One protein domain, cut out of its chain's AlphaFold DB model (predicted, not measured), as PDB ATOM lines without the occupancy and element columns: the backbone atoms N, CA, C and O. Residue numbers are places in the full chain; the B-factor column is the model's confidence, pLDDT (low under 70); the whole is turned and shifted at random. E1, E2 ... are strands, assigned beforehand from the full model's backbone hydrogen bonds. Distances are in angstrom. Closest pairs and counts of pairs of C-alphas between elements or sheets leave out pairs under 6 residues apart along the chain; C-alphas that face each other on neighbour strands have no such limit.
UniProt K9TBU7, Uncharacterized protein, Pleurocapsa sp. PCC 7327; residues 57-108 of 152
ATOM      1  N   ASN A  57      -2.928 -12.805  -3.871       53.78
ATOM      2  CA  ASN A  57      -1.884 -13.745  -4.239       53.78
ATOM      3  C   ASN A  57      -0.739 -12.900  -4.805       53.78
ATOM      4  O   ASN A  57      -0.561 -12.817  -6.015       53.78
ATOM      5  N   THR A  58      -0.047 -12.171  -3.926       60.16
ATOM      6  CA  THR A  58       1.149 -11.433  -4.332       60.16
ATOM      7  C   THR A  58       2.163 -12.494  -4.714       60.16
ATOM      8  O   THR A  58       2.654 -13.221  -3.851       60.16
ATOM      9  N   GLU A  59       2.387 -12.661  -6.013       68.44
ATOM     10  CA  GLU A  59       3.365 -13.599  -6.536       68.44
ATOM     11  C   GLU A  59       4.748 -13.099  -6.116       68.44
ATOM     12  O   GLU A  59       5.287 -12.138  -6.661       68.44
ATOM     13  N   ILE A  60       5.266 -13.691  -5.040       82.69
ATOM     14  CA  ILE A  60       6.584 -13.374  -4.506       82.69
ATOM     15  C   ILE A  60       7.609 -13.874  -5.514       82.69
ATOM     16  O   ILE A  60       7.640 -15.064  -5.837       82.69
ATOM     17  N   GLN A  61       8.466 -12.977  -5.999       86.62
ATOM     18  CA  GLN A  61       9.537 -13.397  -6.891       86.62
ATOM     19  C   GLN A  61      10.645 -14.101  -6.093       86.62
ATOM     20  O   GLN A  61      11.011 -13.637  -5.006       86.62
ATOM     21  N   PRO A  62      11.220 -15.206  -6.609       84.00
ATOM     22  CA  PRO A  62      12.377 -15.839  -5.987       84.00
ATOM     23  C   PRO A  62      13.499 -14.824  -5.742       84.00
ATOM     24  O   PRO A  62      13.792 -13.989  -6.595       84.00
ATOM     25  N   GLY A  63      14.131 -14.888  -4.572       86.81
ATOM     26  CA  GLY A  63      15.169 -13.934  -4.176       86.81
ATOM     27  C   GLY A  63      14.679 -12.586  -3.625       86.81
ATOM     28  O   GLY A  63      15.498 -11.847  -3.086       86.81
ATOM     29  N   GLN A  64      13.379 -12.268  -3.686       89.44
ATOM     30  CA  GLN A  64      12.842 -10.988  -3.196       89.44
ATOM     31  C   GLN A  64      12.941 -10.840  -1.669       89.44
ATOM     32  O   GLN A  64      13.242  -9.761  -1.164       89.44
ATOM     33  N   PHE A  65      12.698 -11.923  -0.930       89.94
ATOM     34  CA  PHE A  65      12.686 -11.931   0.532       89.94
ATOM     35  C   PHE A  65      13.651 -12.992   1.048       89.94
ATOM     36  O   PHE A  65      13.280 -14.140   1.307       89.94
ATOM     37  N   VAL A  66      14.915 -12.595   1.156       92.00
ATOM     38  CA  VAL A  66      16.023 -13.459   1.554       92.00
ATOM     39  C   VAL A  66      16.707 -12.871   2.775       92.00
ATOM     40  O   VAL A  66      17.187 -11.742   2.745       92.00
ATOM     41  N   GLN A  67      16.802 -13.669   3.832       90.44
ATOM     42  CA  GLN A  67      17.486 -13.303   5.064       90.44
ATOM     43  C   GLN A  67      18.626 -14.282   5.340       90.44
ATOM     44  O   GLN A  67      18.433 -15.500   5.375       90.44
ATOM     45  N   TYR A  68      19.823 -13.749   5.576       91.06
ATOM     46  CA  TYR A  68      20.944 -14.537   6.081       91.06
ATOM     47  C   TYR A  68      20.838 -14.708   7.596       91.06
ATOM     48  O   TYR A  68      20.418 -13.797   8.314       91.06
ATOM     49  N   ALA A  69      21.228 -15.887   8.076       85.25
ATOM     50  CA  ALA A  69      21.196 -16.260   9.483       85.25
ATOM     51  C   ALA A  69      22.504 -16.944   9.913       85.25
ATOM     52  O   ALA A  69      23.276 -17.462   9.097       85.25
ATOM     53  N   PHE A  70      22.742 -16.952  11.227       87.69
ATOM     54  CA  PHE A  70      23.892 -17.600  11.868       87.69
ATOM     55  C   PHE A  70      25.254 -17.159  11.303       87.69
ATOM     56  O   PHE A  70      26.099 -18.004  11.011       87.69
ATOM     57  N   LYS A  71      25.476 -15.841  11.156       88.25
ATOM     58  CA  LYS A  71      26.706 -15.263  10.568       88.25
ATOM     59  C   LYS A  71      26.960 -15.785   9.143       88.25
ATOM     60  O   LYS A  71      28.018 -16.340   8.842       88.25
ATOM     61  N   ASP A  72      25.936 -15.678   8.295       90.06
ATOM     62  CA  ASP A  72      25.957 -16.087   6.882       90.06
ATOM     63  C   ASP A  72      26.275 -17.573   6.666       90.06
ATOM     64  O   ASP A  72      26.959 -17.966   5.714       90.06
ATOM     65  N   ARG A  73      25.814 -18.421   7.589       88.12
ATOM     66  CA  ARG A  73      25.921 -19.886   7.482       88.12
ATOM     67  C   ARG A  73      24.616 -20.532   7.046       88.12
ATOM     68  O   ARG A  73      24.647 -21.661   6.557       88.12
ATOM     69  N   ALA A  74      23.500 -19.825   7.184       89.50
ATOM     70  CA  ALA A  74      22.217 -20.227   6.640       89.50
ATOM     71  C   ALA A  74      21.551 -19.072   5.894       89.50
ATOM     72  O   ALA A  74      21.854 -17.900   6.116       89.50
ATOM     73  N   GLN A  75      20.623 -19.437   5.022       90.50
ATOM     74  CA  GLN A  75      19.776 -18.524   4.279       90.50
ATOM     75  C   GLN A  75      18.334 -19.008   4.396       90.50
ATOM     76  O   GLN A  75      18.061 -20.194   4.191       90.50
ATOM     77  N   VAL A  76      17.429 -18.093   4.724       89.50
ATOM     78  CA  VAL A  76      15.985 -18.322   4.732       89.50
ATOM     79  C   VAL A  76      15.381 -17.467   3.627       89.50
ATOM     80  O   VAL A  76      15.607 -16.262   3.574       89.50
ATOM     81  N   GLU A  77      14.650 -18.105   2.723       90.38
ATOM     82  CA  GLU A  77      13.961 -17.476   1.600       90.38
ATOM     83  C   GLU A  77      12.456 -17.705   1.756       90.38
ATOM     84  O   GLU A  77      12.012 -18.840   1.954       90.38
ATOM     85  N   LEU A  78      11.669 -16.638   1.661       89.12
ATOM     86  CA  LEU A  78      10.215 -16.735   1.605       89.12
ATOM     87  C   LEU A  78       9.788 -17.042   0.165       89.12
ATOM     88  O   LEU A  78      10.136 -16.310  -0.756       89.12
ATOM     89  N   LEU A  79       9.038 -18.128  -0.019       87.94
ATOM     90  CA  LEU A  79       8.602 -18.591  -1.338       87.94
ATOM     91  C   LEU A  79       7.171 -18.166  -1.663       87.94
ATOM     92  O   LEU A  79       6.878 -17.812  -2.797       87.94
ATOM     93  N   SER A  80       6.258 -18.253  -0.694       84.31
ATOM     94  CA  SER A  80       4.866 -17.844  -0.893       84.31
ATOM     95  C   SER A  80       4.171 -17.524   0.423       84.31
ATOM     96  O   SER A  80       4.507 -18.072   1.476       84.31
ATOM     97  N   VAL A  81       3.177 -16.640   0.338       85.62
ATOM     98  CA  VAL A  81       2.250 -16.324   1.425       85.62
ATOM     99  C   VAL A  81       0.841 -16.362   0.861       85.62
ATOM    100  O   VAL A  81       0.519 -15.624  -0.068       85.62
ATOM    101  N   LYS A  82      -0.011 -17.218   1.421       83.12
ATOM    102  CA  LYS A  82      -1.404 -17.357   1.000       83.12
ATOM    103  C   LYS A  82      -2.326 -17.245   2.197       83.12
ATOM    104  O   LYS A  82      -2.294 -18.083   3.093       83.12
ATOM    105  N   ARG A  83      -3.201 -16.245   2.181       80.75
ATOM    106  CA  ARG A  83      -4.280 -16.139   3.164       80.75
ATOM    107  C   ARG A  83      -5.296 -17.256   2.919       80.75
ATOM    108  O   ARG A  83      -5.756 -17.438   1.790       80.75
ATOM    109  N   ILE A  84      -5.616 -18.008   3.963       81.38
ATOM    110  CA  ILE A  84      -6.579 -19.109   3.925       81.38
ATOM    111  C   ILE A  84      -7.755 -18.797   4.843       81.38
ATOM    112  O   ILE A  84      -7.665 -17.955   5.734       81.38
ATOM    113  N   GLN A  85      -8.878 -19.449   4.573       82.81
ATOM    114  CA  GLN A  85     -10.051 -19.365   5.425       82.81
ATOM    115  C   GLN A  85      -9.848 -20.289   6.622       82.81
ATOM    116  O   GLN A  85      -9.464 -21.447   6.449       82.81
ATOM    117  N   ASN A  86     -10.061 -19.759   7.816       78.75
ATOM    118  CA  ASN A  86     -10.060 -20.522   9.040       78.75
ATOM    119  C   ASN A  86     -11.278 -21.458   9.028       78.75
ATOM    120  O   ASN A  86     -12.400 -20.992   8.806       78.75
ATOM    121  N   PRO A  87     -11.069 -22.776   9.187       75.44
ATOM    122  CA  PRO A  87     -12.159 -23.744   9.170       75.44
ATOM    123  C   PRO A  87     -13.141 -23.575  10.336       75.44
ATOM    124  O   PRO A  87     -14.289 -23.991  10.193       75.44
ATOM    125  N   ASP A  88     -12.720 -22.964  11.448       79.50
ATOM    126  CA  ASP A  88     -13.525 -22.893  12.673       79.50
ATOM    127  C   ASP A  88     -14.536 -21.735  12.657       79.50
ATOM    128  O   ASP A  88     -15.684 -21.901  13.066       79.50
ATOM    129  N   ASP A  89     -14.126 -20.559  12.172       82.00
ATOM    130  CA  ASP A  89     -14.936 -19.330  12.184       82.00
ATOM    131  C   ASP A  89     -15.272 -18.808  10.769       82.00
ATOM    132  O   ASP A  89     -16.010 -17.832  10.617       82.00
ATOM    133  N   GLY A  90     -14.738 -19.440   9.717       79.88
ATOM    134  CA  GLY A  90     -14.903 -19.001   8.333       79.88
ATOM    135  C   GLY A  90     -14.200 -17.676   8.008       79.88
ATOM    136  O   GLY A  90     -14.362 -17.160   6.901       79.88
ATOM    137  N   GLN A  91     -13.411 -17.104   8.917       80.06
ATOM    138  CA  GLN A  91     -12.700 -15.851   8.698       80.06
ATOM    139  C   GLN A  91     -11.358 -16.091   8.013       80.06
ATOM    140  O   GLN A  91     -10.706 -17.114   8.176       80.06
ATOM    141  N   ARG A  92     -10.888 -15.132   7.215       73.69
ATOM    142  CA  ARG A  92      -9.577 -15.217   6.549       73.69
ATOM    143  C   ARG A  92      -8.459 -14.655   7.428       73.69
ATOM    144  O   ARG A  92      -7.660 -13.840   6.974       73.69
ATOM    145  N   ASN A  93      -8.416 -15.045   8.696       73.81
ATOM    146  CA  ASN A  93      -7.428 -14.595   9.686       73.81
ATOM    147  C   ASN A  93      -6.179 -15.495   9.756       73.81
ATOM    148  O   ASN A  93      -5.232 -15.154  10.456       73.81
ATOM    149  N   ILE A  94      -6.124 -16.582   8.977       73.69
ATOM    150  CA  ILE A  94      -4.969 -17.485   8.913       73.69
ATOM    151  C   ILE A  94      -4.180 -17.268   7.616       73.69
ATOM    152  O   ILE A  94      -4.735 -17.040   6.536       73.69
ATOM    153  N   VAL A  95      -2.855 -17.372   7.709       78.31
ATOM    154  CA  VAL A  95      -1.938 -17.334   6.565       78.31
ATOM    155  C   VAL A  95      -1.116 -18.617   6.492       78.31
ATOM    156  O   VAL A  95      -0.577 -19.091   7.485       78.31
ATOM    157  N   ASN A  96      -1.013 -19.179   5.293       80.19
ATOM    158  CA  ASN A  96      -0.074 -20.240   4.966       80.19
ATOM    159  C   ASN A  96       1.199 -19.603   4.404       80.19
ATOM    160  O   ASN A  96       1.134 -18.813   3.460       80.19
ATOM    161  N   VAL A  97       2.340 -19.944   4.992       83.31
ATOM    162  CA  VAL A  97       3.648 -19.394   4.644       83.31
ATOM    163  C   VAL A  97       4.556 -20.543   4.219       83.31
ATOM    164  O   VAL A  97       4.747 -21.496   4.972       83.31
ATOM    165  N   GLN A  98       5.141 -20.446   3.026       86.81
ATOM    166  CA  GLN A  98       6.146 -21.399   2.554       86.81
ATOM    167  C   GLN A  98       7.526 -20.762   2.564       86.81
ATOM    168  O   GLN A  98       7.743 -19.712   1.958       86.81
ATOM    169  N   VAL A  99       8.477 -21.440   3.201       87.62
ATOM    170  CA  VAL A  99       9.865 -20.992   3.327       87.62
ATOM    171  C   VAL A  99      10.833 -22.052   2.815       87.62
ATOM    172  O   VAL A  99      10.586 -23.255   2.918       87.62
ATOM    173  N   ARG A 100      11.971 -21.603   2.290       88.62
ATOM    174  CA  ARG A 100      13.118 -22.437   1.936       88.62
ATOM    175  C   ARG A 100      14.286 -22.086   2.837       88.62
ATOM    176  O   ARG A 100      14.716 -20.940   2.887       88.62
ATOM    177  N   VAL A 101      14.844 -23.096   3.491       88.56
ATOM    178  CA  VAL A 101      16.051 -22.958   4.311       88.56
ATOM    179  C   VAL A 101      17.218 -23.625   3.595       88.56
ATOM    180  O   VAL A 101      17.110 -24.770   3.157       88.56
ATOM    181  N   ARG A 102      18.345 -22.921   3.479       89.50
ATOM    182  CA  ARG A 102      19.593 -23.434   2.900       89.50
ATOM    183  C   ARG A 102      20.726 -23.348   3.911       89.50
ATOM    184  O   ARG A 102      20.952 -22.298   4.507       89.50
ATOM    185  N   ASN A 103      21.463 -24.444   4.063       88.81
ATOM    186  CA  ASN A 103      22.732 -24.472   4.788       88.81
ATOM    187  C   ASN A 103      23.864 -24.158   3.802       88.81
ATOM    188  O   ASN A 103      24.036 -24.882   2.824       88.81
ATOM    189  N   LEU A 104      24.604 -23.076   4.041       90.31
ATOM    190  CA  LEU A 104      25.606 -22.564   3.101       90.31
ATOM    191  C   LEU A 104      27.021 -23.078   3.380       90.31
ATOM    192  O   LEU A 104      27.823 -23.174   2.458       90.31
ATOM    193  N   LYS A 105      27.356 -23.361   4.646       86.38
ATOM    194  CA  LYS A 105      28.747 -23.627   5.071       86.38
ATOM    195  C   LYS A 105      28.932 -24.941   5.841       86.38
ATOM    196  O   LYS A 105      30.038 -25.217   6.294       86.38
ATOM    197  N   GLY A 106      27.876 -25.747   5.995       76.12
ATOM    198  CA  GLY A 106      27.918 -27.040   6.688       76.12
ATOM    199  C   GLY A 106      28.313 -26.935   8.170       76.12
ATOM    200  O   GLY A 106      28.585 -25.853   8.690       76.12
ATOM    201  N   GLY A 107      28.329 -28.068   8.878       72.19
ATOM    202  CA  GLY A 107      29.028 -28.199  10.165       72.19
ATOM    203  C   GLY A 107      28.456 -27.430  11.365       72.19
ATOM    204  O   GLY A 107      29.223 -27.067  12.252       72.19
ATOM    205  N   VAL A 108      27.152 -27.143  11.405       65.00
ATOM    206  CA  VAL A 108      26.469 -26.653  12.617       65.00
ATOM    207  C   VAL A 108      25.045 -27.177  12.712       65.00
ATOM    208  O   VAL A 108      24.309 -27.166  11.728       65.00
TER     209      VAL A 108
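What this domain is: This is residues 57 to 108 of the 152 residues of an uncharacterized protein of Pleurocapsa sp. PCC 7327 (UniProt K9TBU7). This is a long, bowed two-stranded ribbon, the hairpin of E2 and E3, with the short strand E1 added beside the first residues of E2 near one end of the ribbon. The loop of residues 85 to 93 closes the other end, and no second sheet or named helix covers the ribbon. The printed part has 52 residues with three named strands, E1, E2 and E3 along the chain, in one antiparallel sheet of order E1 - E2 - E3. Its class is all strand, although the named strands hold 25 of the 52 printed residues, under half. The whole is flat, spanning 45 by 23 by 12 A, and only just loose, close to extended, with a radius of gyration of the C-alphas of 14.8 A.

How they stand to each other: Begin at Asn 57 and read on through a stretch with no named element, residues 57 to 65, until you reach E1, residues 66 to 69. A tight link of 4 residues, 70 to 73, then leads to E2, residues 74 to 84. E1 and E2 form a hairpin; they are antiparallel neighbours, with 132 degrees between their N-to-C directions. Look at the C-alphas of Val 66 and Glu 77, which face each other at 4.5 A, and at those of Ala 69 and Ala 74, which face each other at 5.0 A. The backbone N 67 and O 76 are within hydrogen-bond range at 2.9 A, and so are N 74 and O 69 at 3.0 A. Past E2, a short link of 9 residues, 85 to 93, brings you to E3, residues 94 to 103. E2 and E3 form the second hairpin and are antiparallel, with 163 degrees between their directions. The C-alphas that face each other run from those of Ala 74 and Asn 103, 4.7 A apart, to those of Ile 84 and Ile 94, 5.5 A apart. Here N 84 and O 94 are within hydrogen-bond range at 2.9 A, and N 102 and O 75 at 2.8 A. Between these places, look at Gln 98: its C-alpha faces that of Leu 79 at 5.4 A and that of Ser 80 at 5.1 A. The three strands make a meander, each strand after the first being the antiparallel neighbour of the one before. E2 is the inner strand, E1 and E3 are the edge strands, and the sheet is twisted, with C-alphas up to 5.5 A off its best plane.

Where its parts are: Find C-alpha 66 at (16.023, -13.459, 1.554); from there E1 runs 9.9 A to C-alpha 69. Next find C-alpha 74 at (22.217, -20.227, 6.640), where E2 begins; this strand, the longest by residues with 11, runs 28.9 A to C-alpha 84 at (-6.579, -19.109, 3.925). E3, 10 residues, begins at C-alpha 94 and also measures 28.9 A, ending at C-alpha 103 at (22.732, -24.472, 4.788).

The domain as a whole: The two C-alphas farthest apart are those of Gly 90, in the link from E2 to E3, and Gly 107, past E3; they are 44.9 A apart. From the C-alpha of Asn 57 to that of Val 108, the first and last printed residues, the distance is 35.4 A. The printed part has no cut, and neither of its two links between named strands is long. In the B-factor column you will find a mean pLDDT of 82.9 over the printed part, with residues 57 to 59 and residue 108 under 70, where the model's confidence is low.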